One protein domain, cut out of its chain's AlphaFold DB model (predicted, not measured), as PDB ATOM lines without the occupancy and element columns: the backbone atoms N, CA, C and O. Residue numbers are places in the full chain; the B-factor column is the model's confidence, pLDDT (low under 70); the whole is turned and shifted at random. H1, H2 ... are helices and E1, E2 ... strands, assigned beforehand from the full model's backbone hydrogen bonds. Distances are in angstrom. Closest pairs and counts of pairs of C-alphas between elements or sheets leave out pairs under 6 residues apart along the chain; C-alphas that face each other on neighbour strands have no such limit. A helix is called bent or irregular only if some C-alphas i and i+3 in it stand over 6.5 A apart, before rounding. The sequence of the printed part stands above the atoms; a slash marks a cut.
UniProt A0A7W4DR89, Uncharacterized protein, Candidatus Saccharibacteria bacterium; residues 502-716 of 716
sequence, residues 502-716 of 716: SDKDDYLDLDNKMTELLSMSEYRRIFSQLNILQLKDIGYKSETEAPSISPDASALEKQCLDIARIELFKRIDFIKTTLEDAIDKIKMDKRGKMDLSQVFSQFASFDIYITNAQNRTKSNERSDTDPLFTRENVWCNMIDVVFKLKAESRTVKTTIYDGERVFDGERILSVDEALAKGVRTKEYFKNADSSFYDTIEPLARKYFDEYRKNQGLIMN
ATOM      1  N   SER A 502      88.769  69.507  84.754       84.75
ATOM      2  CA  SER A 502      88.653  69.034  86.131       84.75
ATOM      3  C   SER A 502      87.753  67.807  86.225       84.75
ATOM      4  O   SER A 502      86.770  67.691  85.504       84.75
ATOM      5  N   ASP A 503      87.992  66.946  87.218       81.31
ATOM      6  CA  ASP A 503      87.104  65.820  87.556       81.31
ATOM      7  C   ASP A 503      85.657  66.242  87.872       81.31
ATOM      8  O   ASP A 503      84.745  65.409  87.889       81.31
ATOM      9  N   LYS A 504      85.430  67.529  88.159       86.19
ATOM     10  CA  LYS A 504      84.097  68.094  88.404       86.19
ATOM     11  C   LYS A 504      83.310  68.382  87.131       86.19
ATOM     12  O   LYS A 504      82.097  68.541  87.240       86.19
ATOM     13  N   ASP A 505      83.973  68.451  85.980       86.38
ATOM     14  CA  ASP A 505      83.308  68.688  84.705       86.38
ATOM     15  C   ASP A 505      82.317  67.549  84.419       86.38
ATOM     16  O   ASP A 505      82.567  66.371  84.736       86.38
ATOM     17  N   ASP A 506      81.165  67.900  83.846       90.62
ATOM     18  CA  ASP A 506      80.302  66.904  83.227       90.62
ATOM     19  C   ASP A 506      80.872  66.475  81.866       90.62
ATOM     20  O   ASP A 506      81.866  67.019  81.376       90.62
ATOM     21  N   TYR A 507      80.287  65.435  81.270       90.69
ATOM     22  CA  TYR A 507      80.813  64.912  80.014       90.69
ATOM     23  C   TYR A 507      80.667  65.895  78.846       90.69
ATOM     24  O   TYR A 507      81.526  65.907  77.973       90.69
ATOM     25  N   LEU A 508      79.613  66.716  78.816       90.19
ATOM     26  CA  LEU A 508      79.373  67.638  77.705       90.19
ATOM     27  C   LEU A 508      80.377  68.793  77.738       90.19
ATOM     28  O   LEU A 508      80.962  69.128  76.710       90.19
ATOM     29  N   ASP A 509      80.637  69.351  78.920       90.56
ATOM     30  CA  ASP A 509      81.672  70.367  79.112       90.56
ATOM     31  C   ASP A 509      83.059  69.822  78.754       90.56
ATOM     32  O   ASP A 509      83.845  70.487  78.072       90.56
ATOM     33  N   LEU A 510      83.352  68.590  79.178       90.06
ATOM     34  CA  LEU A 510      84.612  67.928  78.862       90.06
ATOM     35  C   LEU A 510      84.749  67.634  77.362       90.06
ATOM     36  O   LEU A 510      85.816  67.869  76.802       90.06
ATOM     37  N   ASP A 511      83.692  67.169  76.696       88.00
ATOM     38  CA  ASP A 511      83.706  66.898  75.255       88.00
ATOM     39  C   ASP A 511      83.906  68.176  74.430       88.00
ATOM     40  O   ASP A 511      84.668  68.162  73.464       88.00
ATOM     41  N   ASN A 512      83.326  69.303  74.854       88.25
ATOM     42  CA  ASN A 512      83.548  70.604  74.217       88.25
ATOM     43  C   ASN A 512      85.014  71.046  74.337       88.25
ATOM     44  O   ASN A 512      85.647  71.395  73.335       88.25
ATOM     45  N   LYS A 513      85.584  70.977  75.550       90.69
ATOM     46  CA  LYS A 513      87.005  71.288  75.797       90.69
ATOM     47  C   LYS A 513      87.916  70.372  74.979       90.69
ATOM     48  O   LYS A 513      88.875  70.837  74.367       90.69
ATOM     49  N   MET A 514      87.591  69.082  74.919       88.00
ATOM     50  CA  MET A 514      88.328  68.102  74.125       88.00
ATOM     51  C   MET A 514      88.212  68.367  72.628       88.00
ATOM     52  O   MET A 514      89.214  68.283  71.927       88.00
ATOM     53  N   THR A 515      87.036  68.724  72.122       86.06
ATOM     54  CA  THR A 515      86.846  69.063  70.707       86.06
ATOM     55  C   THR A 515      87.663  70.291  70.323       86.06
ATOM     56  O   THR A 515      88.298  70.308  69.269       86.06
ATOM     57  N   GLU A 516      87.727  71.300  71.191       87.56
ATOM     58  CA  GLU A 516      88.586  72.456  70.968       87.56
ATOM     59  C   GLU A 516      90.077  72.092  71.016       87.56
ATOM     60  O   GLU A 516      90.822  72.472  70.110       87.56
ATOM     61  N   LEU A 517      90.501  71.305  72.006       88.25
ATOM     62  CA  LEU A 517      91.886  70.859  72.146       88.25
ATOM     63  C   LEU A 517      92.337  70.033  70.932       88.25
ATOM     64  O   LEU A 517      93.365  70.321  70.331       88.25
ATOM     65  N   LEU A 518      91.524  69.057  70.519       85.50
ATOM     66  CA  LEU A 518      91.772  68.183  69.370       85.50
ATOM     67  C   LEU A 518      91.621  68.892  68.024       85.50
ATOM     68  O   LEU A 518      92.102  68.386  67.011       85.50
ATOM     69  N   SER A 519      90.976  70.060  67.984       81.88
ATOM     70  CA  SER A 519      90.980  70.861  66.764       81.88
ATOM     71  C   SER A 519      92.391  71.342  66.430       81.88
ATOM     72  O   SER A 519      92.708  71.366  65.251       81.88
ATOM     73  N   MET A 520      93.245  71.592  67.435       84.56
ATOM     74  CA  MET A 520      94.640  72.018  67.282       84.56
ATOM     75  C   MET A 520      95.568  70.837  66.974       84.56
ATOM     76  O   MET A 520      95.706  69.911  67.774       84.56
ATOM     77  N   SER A 521      96.273  70.896  65.841       78.56
ATOM     78  CA  SER A 521      97.078  69.779  65.312       78.56
ATOM     79  C   SER A 521      98.135  69.215  66.275       78.56
ATOM     80  O   SER A 521      98.423  68.024  66.254       78.56
ATOM     81  N   GLU A 522      98.740  70.052  67.127       79.56
ATOM     82  CA  GLU A 522      99.770  69.592  68.069       79.56
ATOM     83  C   GLU A 522      99.188  68.633  69.112       79.56
ATOM     84  O   GLU A 522      99.690  67.520  69.293       79.56
ATOM     85  N   TYR A 523      98.084  69.038  69.739       84.94
ATOM     86  CA  TYR A 523      97.370  68.218  70.707       84.94
ATOM     87  C   TYR A 523      96.668  67.053  70.025       84.94
ATOM     88  O   TYR A 523      96.725  65.940  70.540       84.94
ATOM     89  N   ARG A 524      96.076  67.261  68.841       81.75
ATOM     90  CA  ARG A 524      95.490  66.179  68.042       81.75
ATOM     91  C   ARG A 524      96.482  65.048  67.825       81.75
ATOM     92  O   ARG A 524      96.129  63.906  68.083       81.75
ATOM     93  N   ARG A 525      97.726  65.352  67.449       78.12
ATOM     94  CA  ARG A 525      98.779  64.348  67.256       78.12
ATOM     95  C   ARG A 525      99.104  63.598  68.547       78.12
ATOM     96  O   ARG A 525      99.187  62.372  68.528       78.12
ATOM     97  N   ILE A 526      99.257  64.315  69.665       80.44
ATOM     98  CA  ILE A 526      99.504  63.707  70.985       80.44
ATOM     99  C   ILE A 526      98.350  62.767  71.335       80.44
ATOM    100  O   ILE A 526      98.563  61.588  71.602       80.44
ATOM    101  N   PHE A 527      97.112  63.252  71.264       78.75
ATOM    102  CA  PHE A 527      95.936  62.447  71.558       78.75
ATOM    103  C   PHE A 527      95.707  61.343  70.536       78.75
ATOM    104  O   PHE A 527      95.221  60.304  70.930       78.75
ATOM    105  N   SER A 528      96.056  61.496  69.262       73.62
ATOM    106  CA  SER A 528      95.963  60.439  68.250       73.62
ATOM    107  C   SER A 528      96.914  59.299  68.598       73.62
ATOM    108  O   SER A 528      96.493  58.145  68.656       73.62
ATOM    109  N   GLN A 529      98.158  59.621  68.964       69.44
ATOM    110  CA  GLN A 529      99.113  58.648  69.495       69.44
ATOM    111  C   GLN A 529      98.579  57.989  70.772       69.44
ATOM    112  O   GLN A 529      98.553  56.763  70.857       69.44
ATOM    113  N   LEU A 530      98.063  58.766  71.730       68.50
ATOM    114  CA  LEU A 530      97.446  58.226  72.944       68.50
ATOM    115  C   LEU A 530      96.176  57.413  72.649       68.50
ATOM    116  O   LEU A 530      95.911  56.435  73.320       68.50
ATOM    117  N   ASN A 531      95.374  57.762  71.649       60.03
ATOM    118  CA  ASN A 531      94.105  57.109  71.330       60.03
ATOM    119  C   ASN A 531      94.334  55.801  70.560       60.03
ATOM    120  O   ASN A 531      93.612  54.832  70.774       60.03
ATOM    121  N   ILE A 532      95.368  55.760  69.712       54.03
ATOM    122  CA  ILE A 532      95.889  54.542  69.075       54.03
ATOM    123  C   ILE A 532      96.473  53.590  70.124       54.03
ATOM    124  O   ILE A 532      96.311  52.382  69.994       54.03
ATOM    125  N   LEU A 533      97.135  54.125  71.152       48.91
ATOM    126  CA  LEU A 533      97.859  53.315  72.128       48.91
ATOM    127  C   LEU A 533      97.064  53.016  73.415       48.91
ATOM    128  O   LEU A 533      97.452  52.103  74.136       48.91
ATOM    129  N   GLN A 534      96.034  53.803  73.774       53.31
ATOM    130  CA  GLN A 534      95.574  53.888  75.176       53.31
ATOM    131  C   GLN A 534      94.057  54.124  75.433       53.31
ATOM    132  O   GLN A 534      93.647  53.869  76.561       53.31
ATOM    133  N   LEU A 535      93.215  54.615  74.493       58.12
ATOM    134  CA  LEU A 535      91.902  55.232  74.866       58.12
ATOM    135  C   LEU A 535      90.641  54.849  74.066       58.12
ATOM    136  O   LEU A 535      89.536  55.214  74.483       58.12
ATOM    137  N   LYS A 536      90.752  54.141  72.933       62.41
ATOM    138  CA  LYS A 536      89.557  53.655  72.198       62.41
ATOM    139  C   LYS A 536      88.881  52.474  72.882       62.41
ATOM    140  O   LYS A 536      87.685  52.257  72.697       62.41
ATOM    141  N   ASP A 537      89.652  51.744  73.671       72.88
ATOM    142  CA  ASP A 537      89.356  50.386  74.081       72.88
ATOM    143  C   ASP A 537      89.473  50.285  75.608       72.88
ATOM    144  O   ASP A 537      90.482  50.685  76.187       72.88
ATOM    145  N   ILE A 538      88.439  49.761  76.270       77.94
ATOM    146  CA  ILE A 538      88.401  49.561  77.726       77.94
ATOM    147  C   ILE A 538      88.069  48.104  78.055       77.94
ATOM    148  O   ILE A 538      87.329  47.444  77.327       77.94
ATOM    149  N   GLY A 539      88.647  47.582  79.138       71.25
ATOM    150  CA  GLY A 539      88.565  46.160  79.496       71.25
ATOM    151  C   GLY A 539      89.537  45.254  78.723       71.25
ATOM    152  O   GLY A 539      89.436  44.032  78.810       71.25
ATOM    153  N   TYR A 540      90.483  45.829  77.965       66.50
ATOM    154  CA  TYR A 540      91.449  45.116  77.110       66.50
ATOM    155  C   TYR A 540      92.847  44.899  77.752       66.50
ATOM    156  O   TYR A 540      93.150  45.434  78.816       66.50
ATOM    157  N   LYS A 541      93.697  44.070  77.107       58.19
ATOM    158  CA  LYS A 541      94.855  43.339  77.660       58.19
ATOM    159  C   LYS A 541      96.078  43.175  76.739       58.19
ATOM    160  O   LYS A 541      96.020  42.430  75.770       58.19
ATOM    161  N   SER A 542      97.230  43.678  77.171       48.91
ATOM    162  CA  SER A 542      98.560  43.016  77.226       48.91
ATOM    163  C   SER A 542      99.607  44.097  77.526       48.91
ATOM    164  O   SER A 542      99.387  45.227  77.133       48.91
ATOM    165  N   GLU A 543     100.743  43.836  78.185       43.03
ATOM    166  CA  GLU A 543     101.797  44.871  78.369       43.03
ATOM    167  C   GLU A 543     102.304  45.483  77.047       43.03
ATOM    168  O   GLU A 543     102.764  46.621  77.032       43.03
ATOM    169  N   THR A 544     102.188  44.751  75.935       48.66
ATOM    170  CA  THR A 544     102.534  45.222  74.585       48.66
ATOM    171  C   THR A 544     101.484  46.142  73.953       48.66
ATOM    172  O   THR A 544     101.811  46.853  73.009       48.66
ATOM    173  N   GLU A 545     100.250  46.137  74.461       49.47
ATOM    174  CA  GLU A 545      99.108  46.933  73.968       49.47
ATOM    175  C   GLU A 545      98.497  47.819  75.071       49.47
ATOM    176  O   GLU A 545      97.552  48.567  74.837       49.47
ATOM    177  N   ALA A 546      99.021  47.727  76.294       48.94
ATOM    178  CA  ALA A 546      98.650  48.559  77.416       48.94
ATOM    179  C   ALA A 546      99.257  49.953  77.226       48.94
ATOM    180  O   ALA A 546     100.315  50.076  76.602       48.94
ATOM    181  N   PRO A 547      98.643  50.986  77.824       51.06
ATOM    182  CA  PRO A 547      99.155  52.349  77.854       51.06
ATOM    183  C   PRO A 547     100.603  52.464  78.360       51.06
ATOM    184  O   PRO A 547     100.852  52.747  79.530       51.06
ATOM    185  N   SER A 548     101.582  52.243  77.488       52.34
ATOM    186  CA  SER A 548     102.996  52.452  77.771       52.34
ATOM    187  C   SER A 548     103.325  53.876  77.360       52.34
ATOM    188  O   SER A 548     103.472  54.189  76.178       52.34
ATOM    189  N   ILE A 549     103.376  54.771  78.343       59.88
ATOM    190  CA  ILE A 549     104.063  56.039  78.144       59.88
ATOM    191  C   ILE A 549     105.565  55.734  78.158       59.88
ATOM    192  O   ILE A 549     106.047  55.064  79.073       59.88
ATOM    193  N   SER A 550     106.300  56.245  77.166       64.44
ATOM    194  CA  SER A 550     107.764  56.196  77.191       64.44
ATOM    195  C   SER A 550     108.278  56.717  78.543       64.44
ATOM    196  O   SER A 550     107.794  57.753  79.005       64.44
ATOM    197  N   PRO A 551     109.271  56.076  79.184       65.75
ATOM    198  CA  PRO A 551     109.911  56.628  80.380       65.75
ATOM    199  C   PRO A 551     110.358  58.090  80.200       65.75
ATOM    200  O   PRO A 551     110.346  58.862  81.160       65.75
ATOM    201  N   ASP A 552     110.660  58.473  78.955       73.69
ATOM    202  CA  ASP A 552     111.115  59.801  78.539       73.69
ATOM    203  C   ASP A 552     109.982  60.772  78.161       73.69
ATOM    204  O   ASP A 552     110.251  61.853  77.640       73.69
ATOM    205  N   ALA A 553     108.713  60.420  78.390       76.44
ATOM    206  CA  ALA A 553     107.609  61.293  78.012       76.44
ATOM    207  C   ALA A 553     107.615  62.621  78.771       76.44
ATOM    208  O   ALA A 553     107.843  62.693  79.990       76.44
ATOM    209  N   SER A 554     107.295  63.663  78.016       83.12
ATOM    210  CA  SER A 554     107.174  65.037  78.468       83.12
ATOM    211  C   SER A 554     106.083  65.197  79.532       83.12
ATOM    212  O   SER A 554     105.173  64.376  79.681       83.12
ATOM    213  N   ALA A 555     106.164  66.291  80.293       85.44
ATOM    214  CA  ALA A 555     105.123  66.650  81.255       85.44
ATOM    215  C   ALA A 555     103.754  66.822  80.572       85.44
ATOM    216  O   ALA A 555     102.745  66.373  81.110       85.44
ATOM    217  N   LEU A 556     103.746  67.393  79.362       84.88
ATOM    218  CA  LEU A 556     102.538  67.594  78.569       84.88
ATOM    219  C   LEU A 556     101.880  66.267  78.173       84.88
ATOM    220  O   LEU A 556     100.675  66.111  78.349       84.88
ATOM    221  N   GLU A 557     102.652  65.289  77.691       83.31
ATOM    222  CA  GLU A 557     102.124  63.965  77.320       83.31
ATOM    223  C   GLU A 557     101.503  63.242  78.520       83.31
ATOM    224  O   GLU A 557     100.435  62.640  78.396       83.31
ATOM    225  N   LYS A 558     102.133  63.339  79.699       83.50
ATOM    226  CA  LYS A 558     101.595  62.767  80.944       83.50
ATOM    227  C   LYS A 558     100.267  63.421  81.329       83.50
ATOM    228  O   LYS A 558      99.309  62.716  81.625       83.50
ATOM    229  N   GLN A 559     100.194  64.749  81.257       86.81
ATOM    230  CA  GLN A 559      98.978  65.497  81.573       86.81
ATOM    231  C   GLN A 559      97.850  65.210  80.566       86.81
ATOM    232  O   GLN A 559      96.701  65.019  80.966       86.81
ATOM    233  N   CYS A 560      98.174  65.099  79.272       86.06
ATOM    234  CA  CYS A 560      97.217  64.701  78.239       86.06
ATOM    235  C   CYS A 560      96.677  63.287  78.476       86.06
ATOM    236  O   CYS A 560      95.487  63.062  78.266       86.06
ATOM    237  N   LEU A 561      97.506  62.346  78.953       81.44
ATOM    238  CA  LEU A 561      97.020  61.015  79.321       81.44
ATOM    239  C   LEU A 561      96.028  61.064  80.488       81.44
ATOM    240  O   LEU A 561      94.998  60.392  80.445       81.44
ATOM    241  N   ASP A 562      96.324  61.829  81.533       83.81
ATOM    242  CA  ASP A 562      95.419  61.921  82.679       83.81
ATOM    243  C   ASP A 562      94.060  62.508  82.262       83.81
ATOM    244  O   ASP A 562      93.021  61.931  82.587       83.81
ATOM    245  N   ILE A 563      94.056  63.559  81.434       87.81
ATOM    246  CA  ILE A 563      92.835  64.123  80.829       87.81
ATOM    247  C   ILE A 563      92.072  63.076  80.022       87.81
ATOM    248  O   ILE A 563      90.861  62.922  80.154       87.81
ATOM    249  N   ALA A 564      92.785  62.337  79.186       82.69
ATOM    250  CA  ALA A 564      92.210  61.290  78.368       82.69
ATOM    251  C   ALA A 564      91.546  60.172  79.195       82.69
ATOM    252  O   ALA A 564      90.488  59.665  78.819       82.69
ATOM    253  N   ARG A 565      92.138  59.796  80.333       82.50
ATOM    254  CA  ARG A 565      91.532  58.841  81.272       82.50
ATOM    255  C   ARG A 565      90.256  59.408  81.886       82.50
ATOM    256  O   ARG A 565      89.250  58.705  81.917       82.50
ATOM    257  N   ILE A 566      90.284  60.668  82.331       87.06
ATOM    258  CA  ILE A 566      89.101  61.361  82.861       87.06
ATOM    259  C   ILE A 566      87.981  61.355  81.811       87.06
ATOM    260  O   ILE A 566      86.856  60.966  82.122       87.06
ATOM    261  N   GLU A 567      88.293  61.705  80.559       88.50
ATOM    262  CA  GLU A 567      87.324  61.696  79.458       88.50
ATOM    263  C   GLU A 567      86.736  60.314  79.207       88.50
ATOM    264  O   GLU A 567      85.517  60.203  79.093       88.50
ATOM    265  N   LEU A 568      87.555  59.259  79.200       85.62
ATOM    266  CA  LEU A 568      87.076  57.891  79.025       85.62
ATOM    267  C   LEU A 568      86.091  57.488  80.132       85.62
ATOM    268  O   LEU A 568      85.011  56.987  79.825       85.62
ATOM    269  N   PHE A 569      86.415  57.723  81.406       87.25
ATOM    270  CA  PHE A 569      85.521  57.361  82.513       87.25
ATOM    271  C   PHE A 569      84.203  58.141  82.462       87.25
ATOM    272  O   PHE A 569      83.127  57.544  82.532       87.25
ATOM    273  N   LYS A 570      84.276  59.459  82.246       91.31
ATOM    274  CA  LYS A 570      83.092  60.315  82.101       91.31
ATOM    275  C   LYS A 570      82.244  59.913  80.896       91.31
ATOM    276  O   LYS A 570      81.018  59.926  80.984       91.31
ATOM    277  N   ARG A 571      82.880  59.505  79.795       91.00
ATOM    278  CA  ARG A 571      82.204  58.991  78.601       91.00
ATOM    279  C   ARG A 571      81.431  57.712  78.892       91.00
ATOM    280  O   ARG A 571      80.295  57.585  78.443       91.00
ATOM    281  N   ILE A 572      82.020  56.767  79.624       91.38
ATOM    282  CA  ILE A 572      81.335  55.520  79.990       91.38
ATOM    283  C   ILE A 572      80.116  55.808  80.878       91.38
ATOM    284  O   ILE A 572      79.032  55.287  80.605       91.38
ATOM    285  N   ASP A 573      80.254  56.687  81.873       93.50
ATOM    286  CA  ASP A 573      79.129  57.120  82.714       93.50
ATOM    287  C   ASP A 573      78.035  57.826  81.893       93.50
ATOM    288  O   ASP A 573      76.836  57.594  82.085       93.50
ATOM    289  N   PHE A 574      78.429  58.646  80.920       94.38
ATOM    290  CA  PHE A 574      77.503  59.307  80.006       94.38
ATOM    291  C   PHE A 574      76.766  58.319  79.089       94.38
ATOM    292  O   PHE A 574      75.555  58.434  78.907       94.38
ATOM    293  N   ILE A 575      77.454  57.305  78.553       95.12
ATOM    294  CA  ILE A 575      76.830  56.221  77.775       95.12
ATOM    295  C   ILE A 575      75.815  55.470  78.640       95.12
ATOM    296  O   ILE A 575      74.689  55.234  78.201       95.12
ATOM    297  N   LYS A 576      76.189  55.124  79.876       96.38
ATOM    298  CA  LYS A 576      75.314  54.431  80.825       96.38
ATOM    299  C   LYS A 576      74.020  55.211  81.066       96.38
ATOM    300  O   LYS A 576      72.934  54.683  80.840       96.38
ATOM    301  N   THR A 577      74.145  56.470  81.480       95.75
ATOM    302  CA  THR A 577      73.000  57.352  81.769       95.75
ATOM    303  C   THR A 577      72.141  57.609  80.529       95.75
ATOM    304  O   THR A 577      70.916  57.620  80.619       95.75
ATOM    305  N   THR A 578      72.763  57.725  79.352       95.88
ATOM    306  CA  THR A 578      72.066  57.839  78.062       95.88
ATOM    307  C   THR A 578      71.225  56.597  77.751       95.88
ATOM    308  O   THR A 578      70.087  56.725  77.300       95.88
ATOM    309  N   LEU A 579      71.746  55.391  78.000       96.75
ATOM    310  CA  LEU A 579      70.993  54.146  77.809       96.75
ATOM    311  C   LEU A 579      69.840  54.017  78.814       96.75
ATOM    312  O   LEU A 579      68.748  53.602  78.429       96.75
ATOM    313  N   GLU A 580      70.061  54.385  80.077       96.56
ATOM    314  CA  GLU A 580      69.022  54.387  81.117       96.56
ATOM    315  C   GLU A 580      67.853  55.315  80.738       96.56
ATOM    316  O   GLU A 580      66.706  54.867  80.688       96.56
ATOM    317  N   ASP A 581      68.146  56.563  80.360       94.94
ATOM    318  CA  ASP A 581      67.142  57.534  79.901       94.94
ATOM    319  C   ASP A 581      66.429  57.072  78.616       94.94
ATOM    320  O   ASP A 581      65.208  57.205  78.486       94.94
ATOM    321  N   ALA A 582      67.157  56.461  77.676       94.50
ATOM    322  CA  ALA A 582      66.566  55.917  76.457       94.50
ATOM    323  C   ALA A 582      65.553  54.801  76.746       94.50
ATOM    324  O   ALA A 582      64.451  54.802  76.188       94.50
ATOM    325  N   ILE A 583      65.901  53.872  77.639       94.88
ATOM    326  CA  ILE A 583      65.014  52.792  78.084       94.88
ATOM    327  C   ILE A 583      63.739  53.372  78.701       94.88
ATOM    328  O   ILE A 583      62.639  52.934  78.353       94.88
ATOM    329  N   ASP A 584      63.867  54.361  79.585       93.56
ATOM    330  CA  ASP A 584      62.723  54.968  80.266       93.56
ATOM    331  C   ASP A 584      61.809  55.716  79.285       93.56
ATOM    332  O   ASP A 584      60.592  55.501  79.283       93.56
ATOM    333  N   LYS A 585      62.378  56.506  78.366       92.38
ATOM    334  CA  LYS A 585      61.622  57.196  77.308       92.38
ATOM    335  C   LYS A 585      60.856  56.230  76.407       92.38
ATOM    336  O   LYS A 585      59.685  56.473  76.115       92.38
ATOM    337  N   ILE A 586      61.486  55.133  75.979       91.25
ATOM    338  CA  ILE A 586      60.851  54.130  75.110       91.25
ATOM    339  C   ILE A 586      59.703  53.428  75.840       91.25
ATOM    340  O   ILE A 586      58.631  53.246  75.264       91.25
ATOM    341  N   LYS A 587      59.888  53.091  77.121       88.81
ATOM    342  CA  LYS A 587      58.839  52.480  77.951       88.81
ATOM    343  C   LYS A 587      57.634  53.387  78.167       88.81
ATOM    344  O   LYS A 587      56.510  52.901  78.286       88.81
ATOM    345  N   MET A 588      57.859  54.695  78.258       86.75
ATOM    346  CA  MET A 588      56.786  55.673  78.437       86.75
ATOM    347  C   MET A 588      56.001  55.950  77.146       86.75
ATOM    348  O   MET A 588      54.862  56.424  77.228       86.75
ATOM    349  N   ASP A 589      56.552  55.645  75.966       83.31
ATOM    350  CA  ASP A 589      55.855  55.838  74.693       83.31
ATOM    351  C   ASP A 589      54.813  54.736  74.442       83.31
ATOM    352  O   ASP A 589      55.108  53.610  74.050       83.31
ATOM    353  N   LYS A 590      53.542  55.096  74.644       76.06
ATOM    354  CA  LYS A 590      52.386  54.203  74.447       76.06
ATOM    355  C   LYS A 590      51.905  54.110  72.995       76.06
ATOM    356  O   LYS A 590      50.952  53.384  72.726       76.06
ATOM    357  N   ARG A 591      52.483  54.893  72.079       76.06
ATOM    358  CA  ARG A 591      52.017  54.988  70.686       76.06
ATOM    359  C   ARG A 591      52.539  53.842  69.821       76.06
ATOM    360  O   ARG A 591      51.864  53.472  68.862       76.06
ATOM    361  N   GLY A 592      53.695  53.279  70.181       74.69
ATOM    362  CA  GLY A 592      54.433  52.350  69.332       74.69
ATOM    363  C   GLY A 592      55.057  53.081  68.140       74.69
ATOM    364  O   GLY A 592      54.554  54.114  67.697       74.69
ATOM    365  N   LYS A 593      56.150  52.536  67.600       81.81
ATOM    366  CA  LYS A 593      56.960  53.162  66.534       81.81
ATOM    367  C   LYS A 593      57.710  54.429  66.973       81.81
ATOM    368  O   LYS A 593      57.721  55.432  66.260       81.81
ATOM    369  N   MET A 594      58.361  54.375  68.132       84.38
ATOM    370  CA  MET A 594      59.209  55.444  68.657       84.38
ATOM    371  C   MET A 594      60.289  55.848  67.646       84.38
ATOM    372  O   MET A 594      60.998  55.004  67.089       84.38
ATOM    373  N   ASP A 595      60.435  57.154  67.448       84.56
ATOM    374  CA  ASP A 595      61.503  57.738  66.647       84.56
ATOM    375  C   ASP A 595      62.747  57.937  67.525       84.56
ATOM    376  O   ASP A 595      62.741  58.735  68.468       84.56
ATOM    377  N   LEU A 596      63.829  57.217  67.215       84.50
ATOM    378  CA  LEU A 596      65.085  57.302  67.965       84.50
ATOM    379  C   LEU A 596      65.701  58.704  67.937       84.50
ATOM    380  O   LEU A 596      66.401  59.065  68.881       84.50
ATOM    381  N   SER A 597      65.395  59.526  66.930       82.19
ATOM    382  CA  SER A 597      65.861  60.918  66.893       82.19
ATOM    383  C   SER A 597      65.263  61.779  68.016       82.19
ATOM    384  O   SER A 597      65.855  62.789  68.404       82.19
ATOM    385  N   GLN A 598      64.119  61.368  68.580       83.56
ATOM    386  CA  GLN A 598      63.509  61.999  69.754       83.56
ATOM    387  C   GLN A 598      64.130  61.487  71.056       83.56
ATOM    388  O   GLN A 598      64.341  62.269  71.986       83.56
ATOM    389  N   VAL A 599      64.449  60.188  71.118       86.25
ATOM    390  CA  VAL A 599      65.122  59.564  72.269       86.25
ATOM    391  C   VAL A 599      66.503  60.190  72.460       86.25
ATOM    392  O   VAL A 599      66.798  60.743  73.519       86.25
ATOM    393  N   PHE A 600      67.290  60.205  71.385       89.75
ATOM    394  CA  PHE A 600      68.657  60.711  71.326       89.75
ATOM    395  C   PHE A 600      68.712  62.139  70.774       89.75
ATOM    396  O   PHE A 600      69.520  62.465  69.910       89.75
ATOM    397  N   SER A 601      67.844  63.019  71.275       87.75
ATOM    398  CA  SER A 601      67.675  64.372  70.726       87.75
ATOM    399  C   SER A 601      68.923  65.264  70.792       87.75
ATOM    400  O   SER A 601      69.021  66.192  69.990       87.75
ATOM    401  N   GLN A 602      69.879  64.982  71.680       89.19
ATOM    402  CA  GLN A 602      71.167  65.686  71.764       89.19
ATOM    403  C   GLN A 602      72.224  65.171  70.766       89.19
ATOM    404  O   GLN A 602      73.213  65.854  70.496       89.19
ATOM    405  N   PHE A 603      72.004  63.993  70.177       91.44
ATOM    406  CA  PHE A 603      72.942  63.340  69.272       91.44
ATOM    407  C   PHE A 603      72.582  63.604  67.806       91.44
ATOM    408  O   PHE A 603      71.415  63.594  67.413       91.44
ATOM    409  N   ALA A 604      73.600  63.845  66.985       88.88
ATOM    410  CA  ALA A 604      73.501  63.728  65.536       88.88
ATOM    411  C   ALA A 604      73.432  62.250  65.120       88.88
ATOM    412  O   ALA A 604      72.678  61.900  64.213       88.88
ATOM    413  N   SER A 605      74.180  61.386  65.813       90.25
ATOM    414  CA  SER A 605      74.120  59.930  65.683       90.25
ATOM    415  C   SER A 605      74.476  59.257  67.008       90.25
ATOM    416  O   SER A 605      75.297  59.769  67.769       90.25
ATOM    417  N   PHE A 606      73.858  58.109  67.281       93.50
ATOM    418  CA  PHE A 606      74.182  57.248  68.415       93.50
ATOM    419  C   PHE A 606      73.919  55.799  68.007       93.50
ATOM    420  O   PHE A 606      72.770  55.398  67.825       93.50
ATOM    421  N   ASP A 607      74.989  55.031  67.856       93.56
ATOM    422  CA  ASP A 607      74.976  53.642  67.429       93.56
ATOM    423  C   ASP A 607      75.654  52.781  68.492       93.56
ATOM    424  O   ASP A 607      76.744  53.095  68.973       93.56
ATOM    425  N   ILE A 608      75.029  51.660  68.839       95.19
ATOM    426  CA  ILE A 608      75.579  50.694  69.788       95.19
ATOM    427  C   ILE A 608      75.399  49.278  69.248       95.19
ATOM    428  O   ILE A 608      74.343  48.919  68.726       95.19
ATOM    429  N   TYR A 609      76.443  48.468  69.379       93.62
ATOM    430  CA  TYR A 609      76.463  47.095  68.907       93.62
ATOM    431  C   TYR A 609      77.050  46.169  69.957       93.62
ATOM    432  O   TYR A 609      78.065  46.491  70.564       93.62
ATOM    433  N   ILE A 610      76.466  44.983  70.105       93.50
ATOM    434  CA  ILE A 610      77.008  43.921  70.955       93.50
ATOM    435  C   ILE A 610      77.503  42.798  70.051       93.50
ATOM    436  O   ILE A 610      76.741  42.256  69.251       93.50
ATOM    437  N   THR A 611      78.774  42.440  70.185       90.00
ATOM    438  CA  THR A 611      79.374  41.296  69.499       90.00
ATOM    439  C   THR A 611      79.494  40.136  70.476       90.00
ATOM    440  O   THR A 611      80.172  40.243  71.499       90.00
ATOM    441  N   ASN A 612      78.856  39.015  70.143       88.38
ATOM    442  CA  ASN A 612      78.988  37.765  70.883       88.38
ATOM    443  C   ASN A 612      80.022  36.874  70.182       88.38
ATOM    444  O   ASN A 612      79.798  36.438  69.052       88.38
ATOM    445  N   ALA A 613      81.144  36.599  70.846       84.62
ATOM    446  CA  ALA A 613      82.238  35.836  70.244       84.62
ATOM    447  C   ALA A 613      81.868  34.370  69.989       84.62
ATOM    448  O   ALA A 613      82.235  33.810  68.958       84.62
ATOM    449  N   GLN A 614      81.109  33.763  70.904       84.94
ATOM    450  CA  GLN A 614      80.738  32.352  70.827       84.94
ATOM    451  C   GLN A 614      79.741  32.079  69.703       84.94
ATOM    452  O   GLN A 614      79.935  31.160  68.912       84.94
ATOM    453  N   ASN A 615      78.698  32.903  69.603       81.88
ATOM    454  CA  ASN A 615      77.674  32.755  68.570       81.88
ATOM    455  C   ASN A 615      78.083  33.414  67.249       81.88
ATOM    456  O   ASN A 615      77.396  33.252  66.250       81.88
ATOM    457  N   ARG A 616      79.185  34.176  67.252       79.25
ATOM    458  CA  ARG A 616      79.641  35.028  66.147       79.25
ATOM    459  C   ARG A 616      78.602  36.042  65.677       79.25
ATOM    460  O   ARG A 616      78.740  36.563  64.584       79.25
ATOM    461  N   THR A 617      77.610  36.375  66.497       84.62
ATOM    462  CA  THR A 617      76.528  37.299  66.141       84.62
ATOM    463  C   THR A 617      76.876  38.740  66.496       84.62
ATOM    464  O   THR A 617      77.496  38.998  67.535       84.62
ATOM    465  N   LYS A 618      76.395  39.692  65.690       88.50
ATOM    466  CA  LYS A 618      76.395  41.122  66.017       88.50
ATOM    467  C   LYS A 618      74.957  41.619  66.167       88.50
ATOM    468  O   LYS A 618      74.165  41.532  65.227       88.50
ATOM    469  N   SER A 619      74.645  42.144  67.344       90.31
ATOM    470  CA  SER A 619      73.317  42.614  67.743       90.31
ATOM    471  C   SER A 619      73.257  44.137  67.783       90.31
ATOM    472  O   SER A 619      74.188  44.773  68.278       90.31
ATOM    473  N   ASN A 620      72.150  44.710  67.312       91.75
ATOM    474  CA  ASN A 620      71.787  46.119  67.498       91.75
ATOM    475  C   ASN A 620      70.299  46.261  67.860       91.75
ATOM    476  O   ASN A 620      69.601  45.267  68.070       91.75
ATOM    477  N   GLU A 621      69.770  47.480  67.895       88.25
ATOM    478  CA  GLU A 621      68.382  47.746  68.270       88.25
ATOM    479  C   GLU A 621      67.351  47.171  67.289       88.25
ATOM    480  O   GLU A 621      66.192  47.001  67.649       88.25
ATOM    481  N   ARG A 622      67.749  46.819  66.062       87.38
ATOM    482  CA  ARG A 622      66.827  46.351  65.012       87.38
ATOM    483  C   ARG A 622      66.837  44.847  64.832       87.38
ATOM    484  O   ARG A 622      65.807  44.270  64.499       87.38
ATOM    485  N   SER A 623      67.996  44.222  64.992       85.44
ATOM    486  CA  SER A 623      68.173  42.822  64.627       85.44
ATOM    487  C   SER A 623      69.430  42.222  65.232       85.44
ATOM    488  O   SER A 623      70.394  42.920  65.551       85.44
ATOM    489  N   ASP A 624      69.426  40.899  65.289       84.06
ATOM    490  CA  ASP A 624      70.625  40.100  65.467       84.06
ATOM    491  C   ASP A 624      71.053  39.631  64.080       84.06
ATOM    492  O   ASP A 624      70.308  38.950  63.376       84.06
ATOM    493  N   THR A 625      72.223  40.082  63.649       80.50
ATOM    494  CA  THR A 625      72.785  39.697  62.357       80.50
ATOM    495  C   THR A 625      73.860  38.655  62.584       80.50
ATOM    496  O   THR A 625      74.695  38.829  63.474       80.50
ATOM    497  N   ASP A 626      73.853  37.598  61.769       63.59
ATOM    498  CA  ASP A 626      75.068  36.840  61.499       63.59
ATOM    499  C   ASP A 626      75.938  37.735  60.615       63.59
ATOM    500  O   ASP A 626      75.616  37.975  59.446       63.59
ATOM    501  N   PRO A 627      77.002  38.325  61.159       58.50
ATOM    502  CA  PRO A 627      77.885  39.130  60.362       58.50
ATOM    503  C   PRO A 627      78.607  38.220  59.364       58.50
ATOM    504  O   PRO A 627      79.119  37.156  59.708       58.50
ATOM    505  N   LEU A 628      78.750  38.698  58.129       48.12
ATOM    506  CA  LEU A 628      79.762  38.222  57.182       48.12
ATOM    507  C   LEU A 628      81.171  38.627  57.677       48.12
ATOM    508  O   LEU A 628      81.917  39.295  56.963       48.12
ATOM    509  N   PHE A 629      81.532  38.324  58.933       53.47
ATOM    510  CA  PHE A 629      82.824  38.723  59.487       53.47
ATOM    511  C   PHE A 629      83.942  37.842  58.928       53.47
ATOM    512  O   PHE A 629      84.029  36.651  59.205       53.47
ATOM    513  N   THR A 630      84.866  38.496  58.228       47.59
ATOM    514  CA  THR A 630      86.231  38.042  57.938       47.59
ATOM    515  C   THR A 630      87.209  38.333  59.090       47.59
ATOM    516  O   THR A 630      88.415  38.164  58.925       47.59
ATOM    517  N   ARG A 631      86.743  38.780  60.272       48.50
ATOM    518  CA  ARG A 631      87.613  38.939  61.452       48.50
ATOM    519  C   ARG A 631      87.949  37.558  62.017       48.50
ATOM    520  O   ARG A 631      87.223  37.039  62.857       48.50
ATOM    521  N   GLU A 632      89.091  37.010  61.621       48.38
ATOM    522  CA  GLU A 632      89.690  35.785  62.182       48.38
ATOM    523  C   GLU A 632      90.041  35.894  63.694       48.38
ATOM    524  O   GLU A 632      90.530  34.936  64.285       48.38
ATOM    525  N   ASN A 633      89.741  37.026  64.353       54.56
ATOM    526  CA  ASN A 633      90.331  37.460  65.627       54.56
ATOM    527  C   ASN A 633      89.320  38.018  66.661       54.56
ATOM    528  O   ASN A 633      89.608  39.002  67.336       54.56
ATOM    529  N   VAL A 634      88.115  37.450  66.796       65.75
ATOM    530  CA  VAL A 634      87.208  37.815  67.911       65.75
ATOM    531  C   VAL A 634      87.419  36.839  69.072       65.75
ATOM    532  O   VAL A 634      86.922  35.715  69.039       65.75
ATOM    533  N   TRP A 635      88.186  37.252  70.085       78.12
ATOM    534  CA  TRP A 635      88.591  36.385  71.205       78.12
ATOM    535  C   TRP A 635      87.786  36.586  72.491       78.12
ATOM    536  O   TRP A 635      87.995  35.844  73.442       78.12
ATOM    537  N   CYS A 636      86.890  37.566  72.557       84.31
ATOM    538  CA  CYS A 636      85.980  37.789  73.680       84.31
ATOM    539  C   CYS A 636      84.754  38.580  73.213       84.31
ATOM    540  O   CYS A 636      84.716  39.078  72.082       84.31
ATOM    541  N   ASN A 637      83.735  38.663  74.068       89.19
ATOM    542  CA  ASN A 637      82.587  39.520  73.795       89.19
ATOM    543  C   ASN A 637      83.004  40.992  73.874       89.19
ATOM    544  O   ASN A 637      83.925  41.349  74.610       89.19
ATOM    545  N   MET A 638      82.325  41.850  73.118       90.25
ATOM    546  CA  MET A 638      82.593  43.288  73.147       90.25
ATOM    547  C   MET A 638      81.354  44.109  72.799       90.25
ATOM    548  O   MET A 638      80.442  43.622  72.126       90.25
ATOM    549  N   ILE A 639      81.359  45.368  73.219       92.06
ATOM    550  CA  ILE A 639      80.355  46.377  72.886       92.06
ATOM    551  C   ILE A 639      81.055  47.499  72.123       92.06
ATOM    552  O   ILE A 639      82.015  48.073  72.627       92.06
ATOM    553  N   ASP A 640      80.569  47.829  70.931       91.44
ATOM    554  CA  ASP A 640      80.987  49.024  70.196       91.44
ATOM    555  C   ASP A 640      79.935  50.117  70.403       91.44
ATOM    556  O   ASP A 640      78.766  49.900  70.084       91.44
ATOM    557  N   VAL A 641      80.341  51.297  70.868       93.12
ATOM    558  CA  VAL A 641      79.489  52.494  70.934       93.12
ATOM    559  C   VAL A 641      80.114  53.590  70.079       93.12
ATOM    560  O   VAL A 641      81.291  53.914  70.243       93.12
ATOM    561  N   VAL A 642      79.338  54.156  69.157       92.44
ATOM    562  CA  VAL A 642      79.748  55.254  68.276       92.44
ATOM    563  C   VAL A 642      78.703  56.353  68.345       92.44
ATOM    564  O   VAL A 642      77.533  56.102  68.080       92.44
ATOM    565  N   PHE A 643      79.097  57.579  68.671       92.12
ATOM    566  CA  PHE A 643      78.157  58.694  68.688       92.12
ATOM    567  C   PHE A 643      78.790  60.018  68.269       92.12
ATOM    568  O   PHE A 643      80.008  60.192  68.297       92.12
ATOM    569  N   LYS A 644      77.926  60.959  67.891       89.19
ATOM    570  CA  LYS A 644      78.258  62.345  67.559       89.19
ATOM    571  C   LYS A 644      77.191  63.274  68.128       89.19
ATOM    572  O   LYS A 644      76.001  62.993  67.975       89.19
ATOM    573  N   LEU A 645      77.584  64.375  68.765       89.38
ATOM    574  CA  LEU A 645      76.661  65.389  69.298       89.38
ATOM    575  C   LEU A 645      76.243  66.396  68.208       89.38
ATOM    576  O   LEU A 645      76.981  66.625  67.254       89.38
ATOM    577  N   LYS A 646      75.047  67.003  68.312       82.38
ATOM    578  CA  LYS A 646      74.475  67.858  67.240       82.38
ATOM    579  C   LYS A 646      75.249  69.146  66.930       82.38
ATOM    580  O   LYS A 646      75.109  69.663  65.825       82.38
ATOM    581  N   ALA A 647      76.008  69.677  67.885       70.94
ATOM    582  CA  ALA A 647      76.794  70.901  67.708       70.94
ATOM    583  C   ALA A 647      78.268  70.627  67.376       70.94
ATOM    584  O   ALA A 647      78.959  71.524  66.894       70.94
ATOM    585  N   GLU A 648      78.718  69.387  67.569       70.00
ATOM    586  CA  GLU A 648      80.134  69.050  67.576       70.00
ATOM    587  C   GLU A 648      80.580  68.391  66.276       70.00
ATOM    588  O   GLU A 648      79.829  67.700  65.579       70.00
ATOM    589  N   SER A 649      81.847  68.613  65.936       67.56
ATOM    590  CA  SER A 649      82.476  67.969  64.781       67.56
ATOM    591  C   SER A 649      82.962  66.555  65.099       67.56
ATOM    592  O   SER A 649      82.962  65.727  64.189       67.56
ATOM    593  N   ARG A 650      83.290  66.289  66.372       79.75
ATOM    594  CA  ARG A 650      83.940  65.078  66.879       79.75
ATOM    595  C   ARG A 650      83.020  63.855  66.858       79.75
ATOM    596  O   ARG A 650      81.901  63.891  67.372       79.75
ATOM    597  N   THR A 651      83.521  62.753  66.315       83.88
ATOM    598  CA  THR A 651      82.879  61.438  66.334       83.88
ATOM    599  C   THR A 651      83.598  60.564  67.343       83.88
ATOM    600  O   THR A 651      84.782  60.249  67.214       83.88
ATOM    601  N   VAL A 652      82.868  60.134  68.362       86.19
ATOM    602  CA  VAL A 652      83.436  59.392  69.479       86.19
ATOM    603  C   VAL A 652      83.155  57.908  69.296       86.19
ATOM    604  O   VAL A 652      82.007  57.502  69.122       86.19
ATOM    605  N   LYS A 653      84.209  57.088  69.347       87.06
ATOM    606  CA  LYS A 653      84.127  55.626  69.282       87.06
ATOM    607  C   LYS A 653      84.732  55.005  70.535       87.06
ATOM    608  O   LYS A 653      85.859  55.335  70.893       87.06
ATOM    609  N   THR A 654      83.999  54.072  71.137       87.94
ATOM    610  CA  THR A 654      84.424  53.307  72.314       87.94
ATOM    611  C   THR A 654      84.166  51.822  72.104       87.94
ATOM    612  O   THR A 654      83.047  51.444  71.756       87.94
ATOM    613  N   THR A 655      85.172  50.991  72.362       87.62
ATOM    614  CA  THR A 655      85.047  49.530  72.421       87.62
ATOM    615  C   THR A 655      85.173  49.077  73.874       87.62
ATOM    616  O   THR A 655      86.156  49.395  74.540       87.62
ATOM    617  N   ILE A 656      84.196  48.330  74.380       89.88
ATOM    618  CA  ILE A 656      84.175  47.797  75.749       89.88
ATOM    619  C   ILE A 656      84.294  46.278  75.664       89.88
ATOM    620  O   ILE A 656      83.392  45.628  75.138       89.88
ATOM    621  N   TYR A 657      85.383  45.706  76.166       87.44
ATOM    622  CA  TYR A 657      85.648  44.270  76.099       87.44
ATOM    623  C   TYR A 657      85.213  43.549  77.375       87.44
ATOM    624  O   TYR A 657      85.387  44.050  78.485       87.44
ATOM    625  N   ASP A 658      84.722  42.323  77.210       89.50
ATOM    626  CA  ASP A 658      84.594  41.340  78.287       89.50
ATOM    627  C   ASP A 658      85.992  40.793  78.617       89.50
ATOM    628  O   ASP A 658      86.427  39.753  78.115       89.50
ATOM    629  N   GLY A 659      86.762  41.588  79.362       83.38
ATOM    630  CA  GLY A 659      88.198  41.397  79.534       83.38
ATOM    631  C   GLY A 659      88.576  40.076  80.189       83.38
ATOM    632  O   GLY A 659      89.576  39.463  79.816       83.38
ATOM    633  N   GLU A 660      87.805  39.593  81.155       87.25
ATOM    634  CA  GLU A 660      88.147  38.409  81.952       87.25
ATOM    635  C   GLU A 660      87.609  37.102  81.362       87.25
ATOM    636  O   GLU A 660      87.830  36.032  81.936       87.25
ATOM    637  N   ARG A 661      86.952  37.157  80.197       88.06
ATOM    638  CA  ARG A 661      86.356  35.985  79.551       88.06
ATOM    639  C   ARG A 661      86.850  35.842  78.117       88.06
ATOM    640  O   ARG A 661      86.893  36.806  77.363       88.06
ATOM    641  N   VAL A 662      87.263  34.636  77.727       86.12
ATOM    642  CA  VAL A 662      87.937  34.400  76.435       86.12
ATOM    643  C   VAL A 662      87.297  33.248  75.681       86.12
ATOM    644  O   VAL A 662      87.033  32.197  76.251       86.12
ATOM    645  N   PHE A 663      87.083  33.429  74.386       85.56
ATOM    646  CA  PHE A 663      86.620  32.403  73.466       85.56
ATOM    647  C   PHE A 663      87.776  31.490  73.036       85.56
ATOM    648  O   PHE A 663      88.789  31.967  72.522       85.56
ATOM    649  N   ASP A 664      87.620  30.179  73.221       84.50
ATOM    650  CA  ASP A 664      88.631  29.175  72.847       84.50
ATOM    651  C   ASP A 664      88.412  28.532  71.469       84.50
ATOM    652  O   ASP A 664      89.194  27.677  71.058       84.50
ATOM    653  N   GLY A 665      87.372  28.953  70.746       80.81
ATOM    654  CA  GLY A 665      86.937  28.342  69.488       80.81
ATOM    655  C   GLY A 665      85.662  27.509  69.625       80.81
ATOM    656  O   GLY A 665      84.978  27.305  68.623       80.81
ATOM    657  N   GLU A 666      85.301  27.098  70.843       81.94
ATOM    658  CA  GLU A 666      84.088  26.323  71.133       81.94
ATOM    659  C   GLU A 666      83.153  27.059  72.097       81.94
ATOM    660  O   GLU A 666      81.944  27.125  71.867       81.94
ATOM    661  N   ARG A 667      83.695  27.646  73.172       86.94
ATOM    662  CA  ARG A 667      82.917  28.383  74.177       86.94
ATOM    663  C   ARG A 667      83.714  29.504  74.838       86.94
ATOM    664  O   ARG A 667      84.929  29.606  74.692       86.94
ATOM    665  N   ILE A 668      83.012  30.342  75.596       88.69
ATOM    666  CA  ILE A 668      83.644  31.311  76.494       88.69
ATOM    667  C   ILE A 668      84.192  30.592  77.740       88.69
ATOM    668  O   ILE A 668      83.512  29.758  78.347       88.69
ATOM    669  N   LEU A 669      85.431  30.919  78.098       87.62
ATOM    670  CA  LEU A 669      86.171  30.430  79.257       87.62
ATOM    671  C   LEU A 669      86.372  31.548  80.277       87.62
ATOM    672  O   LEU A 669      86.616  32.695  79.896       87.62
ATOM    673  N   SER A 670      86.351  31.196  81.563       88.62
ATOM    674  CA  SER A 670      86.849  32.078  82.625       88.62
ATOM    675  C   SER A 670      88.379  32.212  82.582       88.62
ATOM    676  O   SER A 670      89.067  31.448  81.899       88.62
ATOM    677  N   VAL A 671      88.926  33.155  83.356       86.06
ATOM    678  CA  VAL A 671      90.377  33.329  83.540       86.06
ATOM    679  C   VAL A 671      91.064  32.013  83.907       86.06
ATOM    680  O   VAL A 671      91.991  31.583  83.219       86.06
ATOM    681  N   ASP A 672      90.585  31.346  84.957       89.44
ATOM    682  CA  ASP A 672      91.199  30.119  85.471       89.44
ATOM    683  C   ASP A 672      91.133  28.978  84.451       89.44
ATOM    684  O   ASP A 672      92.110  28.250  84.262       89.44
ATOM    685  N   GLU A 673      90.011  28.850  83.736       89.94
ATOM    686  CA  GLU A 673      89.845  27.852  82.676       89.94
ATOM    687  C   GLU A 673      90.784  28.114  81.491       89.94
ATOM    688  O   GLU A 673      91.415  27.185  80.977       89.94
ATOM    689  N   ALA A 674      90.904  29.374  81.062       87.44
ATOM    690  CA  ALA A 674      91.767  29.771  79.956       87.44
ATOM    691  C   ALA A 674      93.253  29.559  80.284       87.44
ATOM    692  O   ALA A 674      94.011  29.106  79.419       87.44
ATOM    693  N   LEU A 675      93.659  29.836  81.529       87.75
ATOM    694  CA  LEU A 675      95.008  29.563  82.029       87.75
ATOM    695  C   LEU A 675      95.281  28.058  82.118       87.75
ATOM    696  O   LEU A 675      96.338  27.605  81.679       87.75
ATOM    697  N   ALA A 676      94.330  27.276  82.637       90.94
ATOM    698  CA  ALA A 676      94.467  25.826  82.768       90.94
ATOM    699  C   ALA A 676      94.565  25.117  81.407       90.94
ATOM    700  O   ALA A 676      95.344  24.178  81.258       90.94
ATOM    701  N   LYS A 677      93.810  25.582  80.402       89.25
ATOM    702  CA  LYS A 677      93.876  25.069  79.024       89.25
ATOM    703  C   LYS A 677      95.062  25.611  78.214       89.25
ATOM    704  O   LYS A 677      95.282  25.152  77.099       89.25
ATOM    705  N   GLY A 678      95.799  26.598  78.728       83.88
ATOM    706  CA  GLY A 678      96.885  27.251  77.991       83.88
ATOM    707  C   GLY A 678      96.417  28.077  76.786       83.88
ATOM    708  O   GLY A 678      97.211  28.348  75.890       83.88
ATOM    709  N   VAL A 679      95.143  28.488  76.749       84.31
ATOM    710  CA  VAL A 679      94.575  29.320  75.668       84.31
ATOM    711  C   VAL A 679      95.165  30.734  75.708       84.31
ATOM    712  O   VAL A 679      95.346  31.375  74.669       84.31
ATOM    713  N   ARG A 680      95.479  31.230  76.914       83.44
ATOM    714  CA  ARG A 680      96.100  32.538  77.175       83.44
ATOM    715  C   ARG A 680      97.040  32.463  78.383       83.44
ATOM    716  O   ARG A 680      96.943  31.553  79.200       83.44
ATOM    717  N   THR A 681      97.960  33.421  78.491       83.06
ATOM    718  CA  THR A 681      98.963  33.494  79.569       83.06
ATOM    719  C   THR A 681      98.461  34.315  80.757       83.06
ATOM    720  O   THR A 681      97.532  35.104  80.626       83.06
ATOM    721  N   LYS A 682      99.102  34.192  81.929       82.56
ATOM    722  CA  LYS A 682      98.819  35.089  83.071       82.56
ATOM    723  C   LYS A 682      99.050  36.556  82.721       82.56
ATOM    724  O   LYS A 682      98.271  37.401  83.140       82.56
ATOM    725  N   GLU A 683     100.065  36.827  81.904       78.00
ATOM    726  CA  GLU A 683     100.372  38.173  81.419       78.00
ATOM    727  C   GLU A 683      99.214  38.771  80.612       78.00
ATOM    728  O   GLU A 683      98.882  39.939  80.778       78.00
ATOM    729  N   TYR A 684      98.518  37.947  79.819       76.25
ATOM    730  CA  TYR A 684      97.291  38.371  79.147       76.25
ATOM    731  C   TYR A 684      96.242  38.844  80.162       76.25
ATOM    732  O   TYR A 684      95.574  39.831  79.924       76.25
ATOM    733  N   PHE A 685      96.092  38.199  81.320       78.12
ATOM    734  CA  PHE A 685      95.069  38.566  82.308       78.12
ATOM    735  C   PHE A 685      95.431  39.729  83.248       78.12
ATOM    736  O   PHE A 685      94.578  40.141  84.025       78.12
ATOM    737  N   LYS A 686      96.639  40.296  83.164       77.06
ATOM    738  CA  LYS A 686      97.168  41.239  84.166       77.06
ATOM    739  C   LYS A 686      96.324  42.503  84.381       77.06
ATOM    740  O   LYS A 686      96.142  42.905  85.524       77.06
ATOM    741  N   ASN A 687      95.803  43.088  83.300       73.62
ATOM    742  CA  ASN A 687      94.983  44.311  83.316       73.62
ATOM    743  C   ASN A 687      93.539  44.050  82.844       73.62
ATOM    744  O   ASN A 687      92.875  44.951  82.342       73.62
ATOM    745  N   ALA A 688      93.081  42.798  82.929       79.94
ATOM    746  CA  ALA A 688      91.715  42.431  82.573       79.94
ATOM    747  C   ALA A 688      90.707  43.157  83.467       79.94
ATOM    748  O   ALA A 688      90.862  43.123  84.683       79.94
ATOM    749  N   ASP A 689      89.655  43.726  82.885       85.12
ATOM    750  CA  ASP A 689      88.544  44.272  83.663       85.12
ATOM    751  C   ASP A 689      87.234  44.128  82.885       85.12
ATOM    752  O   ASP A 689      87.035  44.780  81.858       85.12
ATOM    753  N   SER A 690      86.341  43.257  83.359       89.94
ATOM    754  CA  SER A 690      85.014  43.074  82.751       89.94
ATOM    755  C   SER A 690      83.956  43.980  83.371       89.94
ATOM    756  O   SER A 690      82.821  43.971  82.904       89.94
ATOM    757  N   SER A 691      84.279  44.773  84.400       91.06
ATOM    758  CA  SER A 691      83.288  45.555  85.153       91.06
ATOM    759  C   SER A 691      82.530  46.553  84.273       91.06
ATOM    760  O   SER A 691      81.312  46.700  84.411       91.06
ATOM    761  N   PHE A 692      83.207  47.181  83.306       91.19
ATOM    762  CA  PHE A 692      82.573  48.059  82.320       91.19
ATOM    763  C   PHE A 692      81.624  47.291  81.398       91.19
ATOM    764  O   PHE A 692      80.503  47.741  81.157       91.19
ATOM    765  N   TYR A 693      82.043  46.117  80.913       93.25
ATOM    766  CA  TYR A 693      81.211  45.260  80.067       93.25
ATOM    767  C   TYR A 693      79.970  44.786  80.827       93.25
ATOM    768  O   TYR A 693      78.850  44.988  80.362       93.25
ATOM    769  N   ASP A 694      80.156  44.242  82.029       94.62
ATOM    770  CA  ASP A 694      79.078  43.730  82.876       94.62
ATOM    771  C   ASP A 694      78.109  44.842  83.328       94.62
ATOM    772  O   ASP A 694      76.946  44.567  83.625       94.62
ATOM    773  N   THR A 695      78.550  46.106  83.335       95.00
ATOM    774  CA  THR A 695      77.690  47.268  83.619       95.00
ATOM    775  C   THR A 695      76.878  47.711  82.399       95.00
ATOM    776  O   THR A 695      75.688  48.003  82.525       95.00
ATOM    777  N   ILE A 696      77.499  47.797  81.219       96.75
ATOM    778  CA  ILE A 696      76.876  48.388  80.023       96.75
ATOM    779  C   ILE A 696      76.071  47.362  79.219       96.75
ATOM    780  O   ILE A 696      75.015  47.703  78.682       96.75
ATOM    781  N   GLU A 697      76.520  46.108  79.141       96.56
ATOM    782  CA  GLU A 697      75.881  45.085  78.306       96.56
ATOM    783  C   GLU A 697      74.404  44.850  78.654       96.56
ATOM    784  O   GLU A 697      73.570  44.914  77.740       96.56
ATOM    785  N   PRO A 698      74.027  44.686  79.940       97.38
ATOM    786  CA  PRO A 698      72.634  44.441  80.291       97.38
ATOM    787  C   PRO A 698      71.729  45.629  79.950       97.38
ATOM    788  O   PRO A 698      70.573  45.442  79.565       97.38
ATOM    789  N   LEU A 699      72.247  46.859  80.061       97.75
ATOM    790  CA  LEU A 699      71.528  48.073  79.672       97.75
ATOM    791  C   LEU A 699      71.335  48.131  78.158       97.75
ATOM    792  O   LEU A 699      70.222  48.361  77.697       97.75
ATOM    793  N   ALA A 700      72.384  47.855  77.384       96.94
ATOM    794  CA  ALA A 700      72.313  47.829  75.927       96.94
ATOM    795  C   ALA A 700      71.316  46.770  75.420       96.94
ATOM    796  O   ALA A 700      70.468  47.079  74.581       96.94
ATOM    797  N   ARG A 701      71.336  45.551  75.983       95.81
ATOM    798  CA  ARG A 701      70.338  44.512  75.665       95.81
ATOM    799  C   ARG A 701      68.924  44.947  76.006       95.81
ATOM    800  O   ARG A 701      68.026  44.808  75.182       95.81
ATOM    801  N   LYS A 702      68.728  45.510  77.198       96.25
ATOM    802  CA  LYS A 702      67.417  46.003  77.626       96.25
ATOM    803  C   LYS A 702      66.916  47.116  76.708       96.25
ATOM    804  O   LYS A 702      65.751  47.103  76.337       96.25
ATOM    805  N   TYR A 703      67.783  48.040  76.299       95.94
ATOM    806  CA  TYR A 703      67.462  49.055  75.296       95.94
ATOM    807  C   TYR A 703      67.008  48.421  73.971       95.94
ATOM    808  O   TYR A 703      65.948  48.791  73.462       95.94
ATOM    809  N   PHE A 704      67.739  47.428  73.451       94.81
ATOM    810  CA  PHE A 704      67.343  46.709  72.235       94.81
ATOM    811  C   PHE A 704      65.980  46.040  72.385       94.81
ATOM    812  O   PHE A 704      65.120  46.218  71.527       94.81
ATOM    813  N   ASP A 705      65.754  45.319  73.479       93.19
ATOM    814  CA  ASP A 705      64.501  44.605  73.714       93.19
ATOM    815  C   ASP A 705      63.306  45.556  73.823       93.19
ATOM    816  O   ASP A 705      62.269  45.317  73.203       93.19
ATOM    817  N   GLU A 706      63.433  46.650  74.581       92.62
ATOM    818  CA  GLU A 706      62.363  47.645  74.723       92.62
ATOM    819  C   GLU A 706      62.073  48.351  73.395       92.62
ATOM    820  O   GLU A 706      60.908  48.539  73.036       92.62
ATOM    821  N   TYR A 707      63.108  48.681  72.616       92.12
ATOM    822  CA  TYR A 707      62.918  49.274  71.296       92.12
ATOM    823  C   TYR A 707      62.237  48.301  70.327       92.12
ATOM    824  O   TYR A 707      61.232  48.651  69.705       92.12
ATOM    825  N   ARG A 708      62.714  47.052  70.241       91.19
ATOM    826  CA  ARG A 708      62.121  46.007  69.390       91.19
ATOM    827  C   ARG A 708      60.656  45.756  69.755       91.19
ATOM    828  O   ARG A 708      59.822  45.663  68.855       91.19
ATOM    829  N   LYS A 709      60.314  45.714  71.048       88.69
ATOM    830  CA  LYS A 709      58.919  45.620  71.518       88.69
ATOM    831  C   LYS A 709      58.089  46.828  71.086       88.69
ATOM    832  O   LYS A 709      57.006  46.649  70.538       88.69
ATOM    833  N   ASN A 710      58.600  48.048  71.265       89.56
ATOM    834  CA  ASN A 710      57.901  49.273  70.861       89.56
ATOM    835  C   ASN A 710      57.665  49.347  69.334       89.56
ATOM    836  O   ASN A 710      56.636  49.860  68.891       89.56
ATOM    837  N   GLN A 711      58.571  48.788  68.525       87.50
ATOM    838  CA  GLN A 711      58.410  48.672  67.068       87.50
ATOM    839  C   GLN A 711      57.522  47.492  66.630       87.50
ATOM    840  O   GLN A 711      57.213  47.371  65.444       87.50
ATOM    841  N   GLY A 712      57.111  46.613  67.550       81.81
ATOM    842  CA  GLY A 712      56.387  45.380  67.226       81.81
ATOM    843  C   GLY A 712      57.248  44.317  66.532       81.81
ATOM    844  O   GLY A 712      56.710  43.443  65.858       81.81
ATOM    845  N   LEU A 713      58.577  44.391  66.675       75.75
ATOM    846  CA  LEU A 713      59.537  43.426  66.120       75.75
ATOM    847  C   LEU A 713      59.630  42.137  66.951       75.75
ATOM    848  O   LEU A 713      60.072  41.111  66.444       75.75
ATOM    849  N   ILE A 714      59.202  42.182  68.214       64.44
ATOM    850  CA  ILE A 714      59.065  41.019  69.098       64.44
ATOM    851  C   ILE A 714      57.618  41.017  69.606       64.44
ATOM    852  O   ILE A 714      57.185  41.995  70.216       64.44
ATOM    853  N   MET A 715      56.858  39.951  69.325       50.03
ATOM    854  CA  MET A 715      55.550  39.729  69.958       50.03
ATOM    855  C   MET A 715      55.761  39.146  71.360       50.03
ATOM    856  O   MET A 715      56.667  38.334  71.542       50.03
ATOM    857  N   ASN A 716      54.944  39.588  72.322       44.16
ATOM    858  CA  ASN A 716      54.954  39.097  73.708       44.16
ATOM    859  C   ASN A 716      54.840  37.576  73.817       44.16
ATOM    860  O   ASN A 716      54.006  36.999  73.079       44.16
TER     861      ASN A 716
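What this domain is: This is residues 502 to 716 of the 716 residues of an uncharacterized protein of Candidatus Saccharibacteria bacterium (UniProt A0A7W4DR89). A small sheet of three strands, E1, E2 and E3, has two long helices, H3 and H7, laid across one of its faces. H1 and H2 pack on H3, while the short helices H5 and H6 lie far out from the core. The printed part has 215 residues, with seven named helices and three named strands in the order H1 H2 H3 H4 E1 E2 E3 H5 H6 H7; the sheet, E1 E2 E3, is antiparallel and the class is mostly helix. It is compact, with a radius of gyration of the C-alphas of 18.9 A and spans of 60 by 48 by 31 A.

Where its parts are: H1 is residues 507 to 519, beginning at C-alpha 507 (80.813, 64.912, 80.014), and H2 is residues 521 to 535. H3, residues 555 to 588, is 49.6 A long; H4 is residues 596 to 599. The strands are E1, residues 603 to 611, 23.0 A; E2, residues 638 to 645, 23.2 A; and E3, residues 651 to 657, 19.9 A. H5 is residues 671 to 676 and H6 residues 682 to 685. H7, residues 691 to 710, is 29.4 A long and ends at C-alpha 710 (57.901, 49.273, 70.861). H2 is irregular, with C-alphas 532 and 535 7.1 A apart; H7 only just, with C-alphas 695 and 698 6.7 A apart.

How they stand to each other: H1 touches H2 only at the corner, with the C-alphas of Leu 518 and Arg 524 4.4 A apart as the closest. H3 is the hub. Its closest C-alphas to H1 are Lys 570 and Tyr 507, 5.5 A, at a steep tilt of 46 degrees, and to H2 Glu 557 and Ile 526, 6.9 A. H3 only just touches H4, with 3 pairs of C-alphas within 8 A, the closest Ala 582 and Val 599, 5.7 A. E1, E2 and E3 form a meander, each strand the antiparallel neighbour of the one before, with N 607 and O 642 2.8 A apart and N 641 and O 654 2.9 A apart, within hydrogen-bond range. H3 and H7 are on the same face, making two layers, helices on one face of a sheet; their heights over the sheet are 9.3 A and 8.9 A, and both run across the strands. They touch at a shallow tilt of 32 degrees, the same way, closest at the C-alphas of Ile 583 and Tyr 703, 5.3 A. H5 and H6 are close but not clearly touching, with the C-alphas of Leu 675 and Lys 682 6.8 A apart as the closest. In H1, H3 and H5 every O i to N i+4 pair is within hydrogen-bond range; H2 has 10 of 11 and H7 14 of 16, while H4 and H6 are too short for one.

The domain as a whole: The two farthest C-alphas, Asp 552 and Asn 716, are 60.1 A apart. The printed part has no cut; the links H2 to H3, E1 to E2 and E3 to H5 are long. Mean pLDDT of the printed part is 82.1; residues 529 to 536, 540 to 551, 626 to 634, 649 and 714 to 716 are under 70.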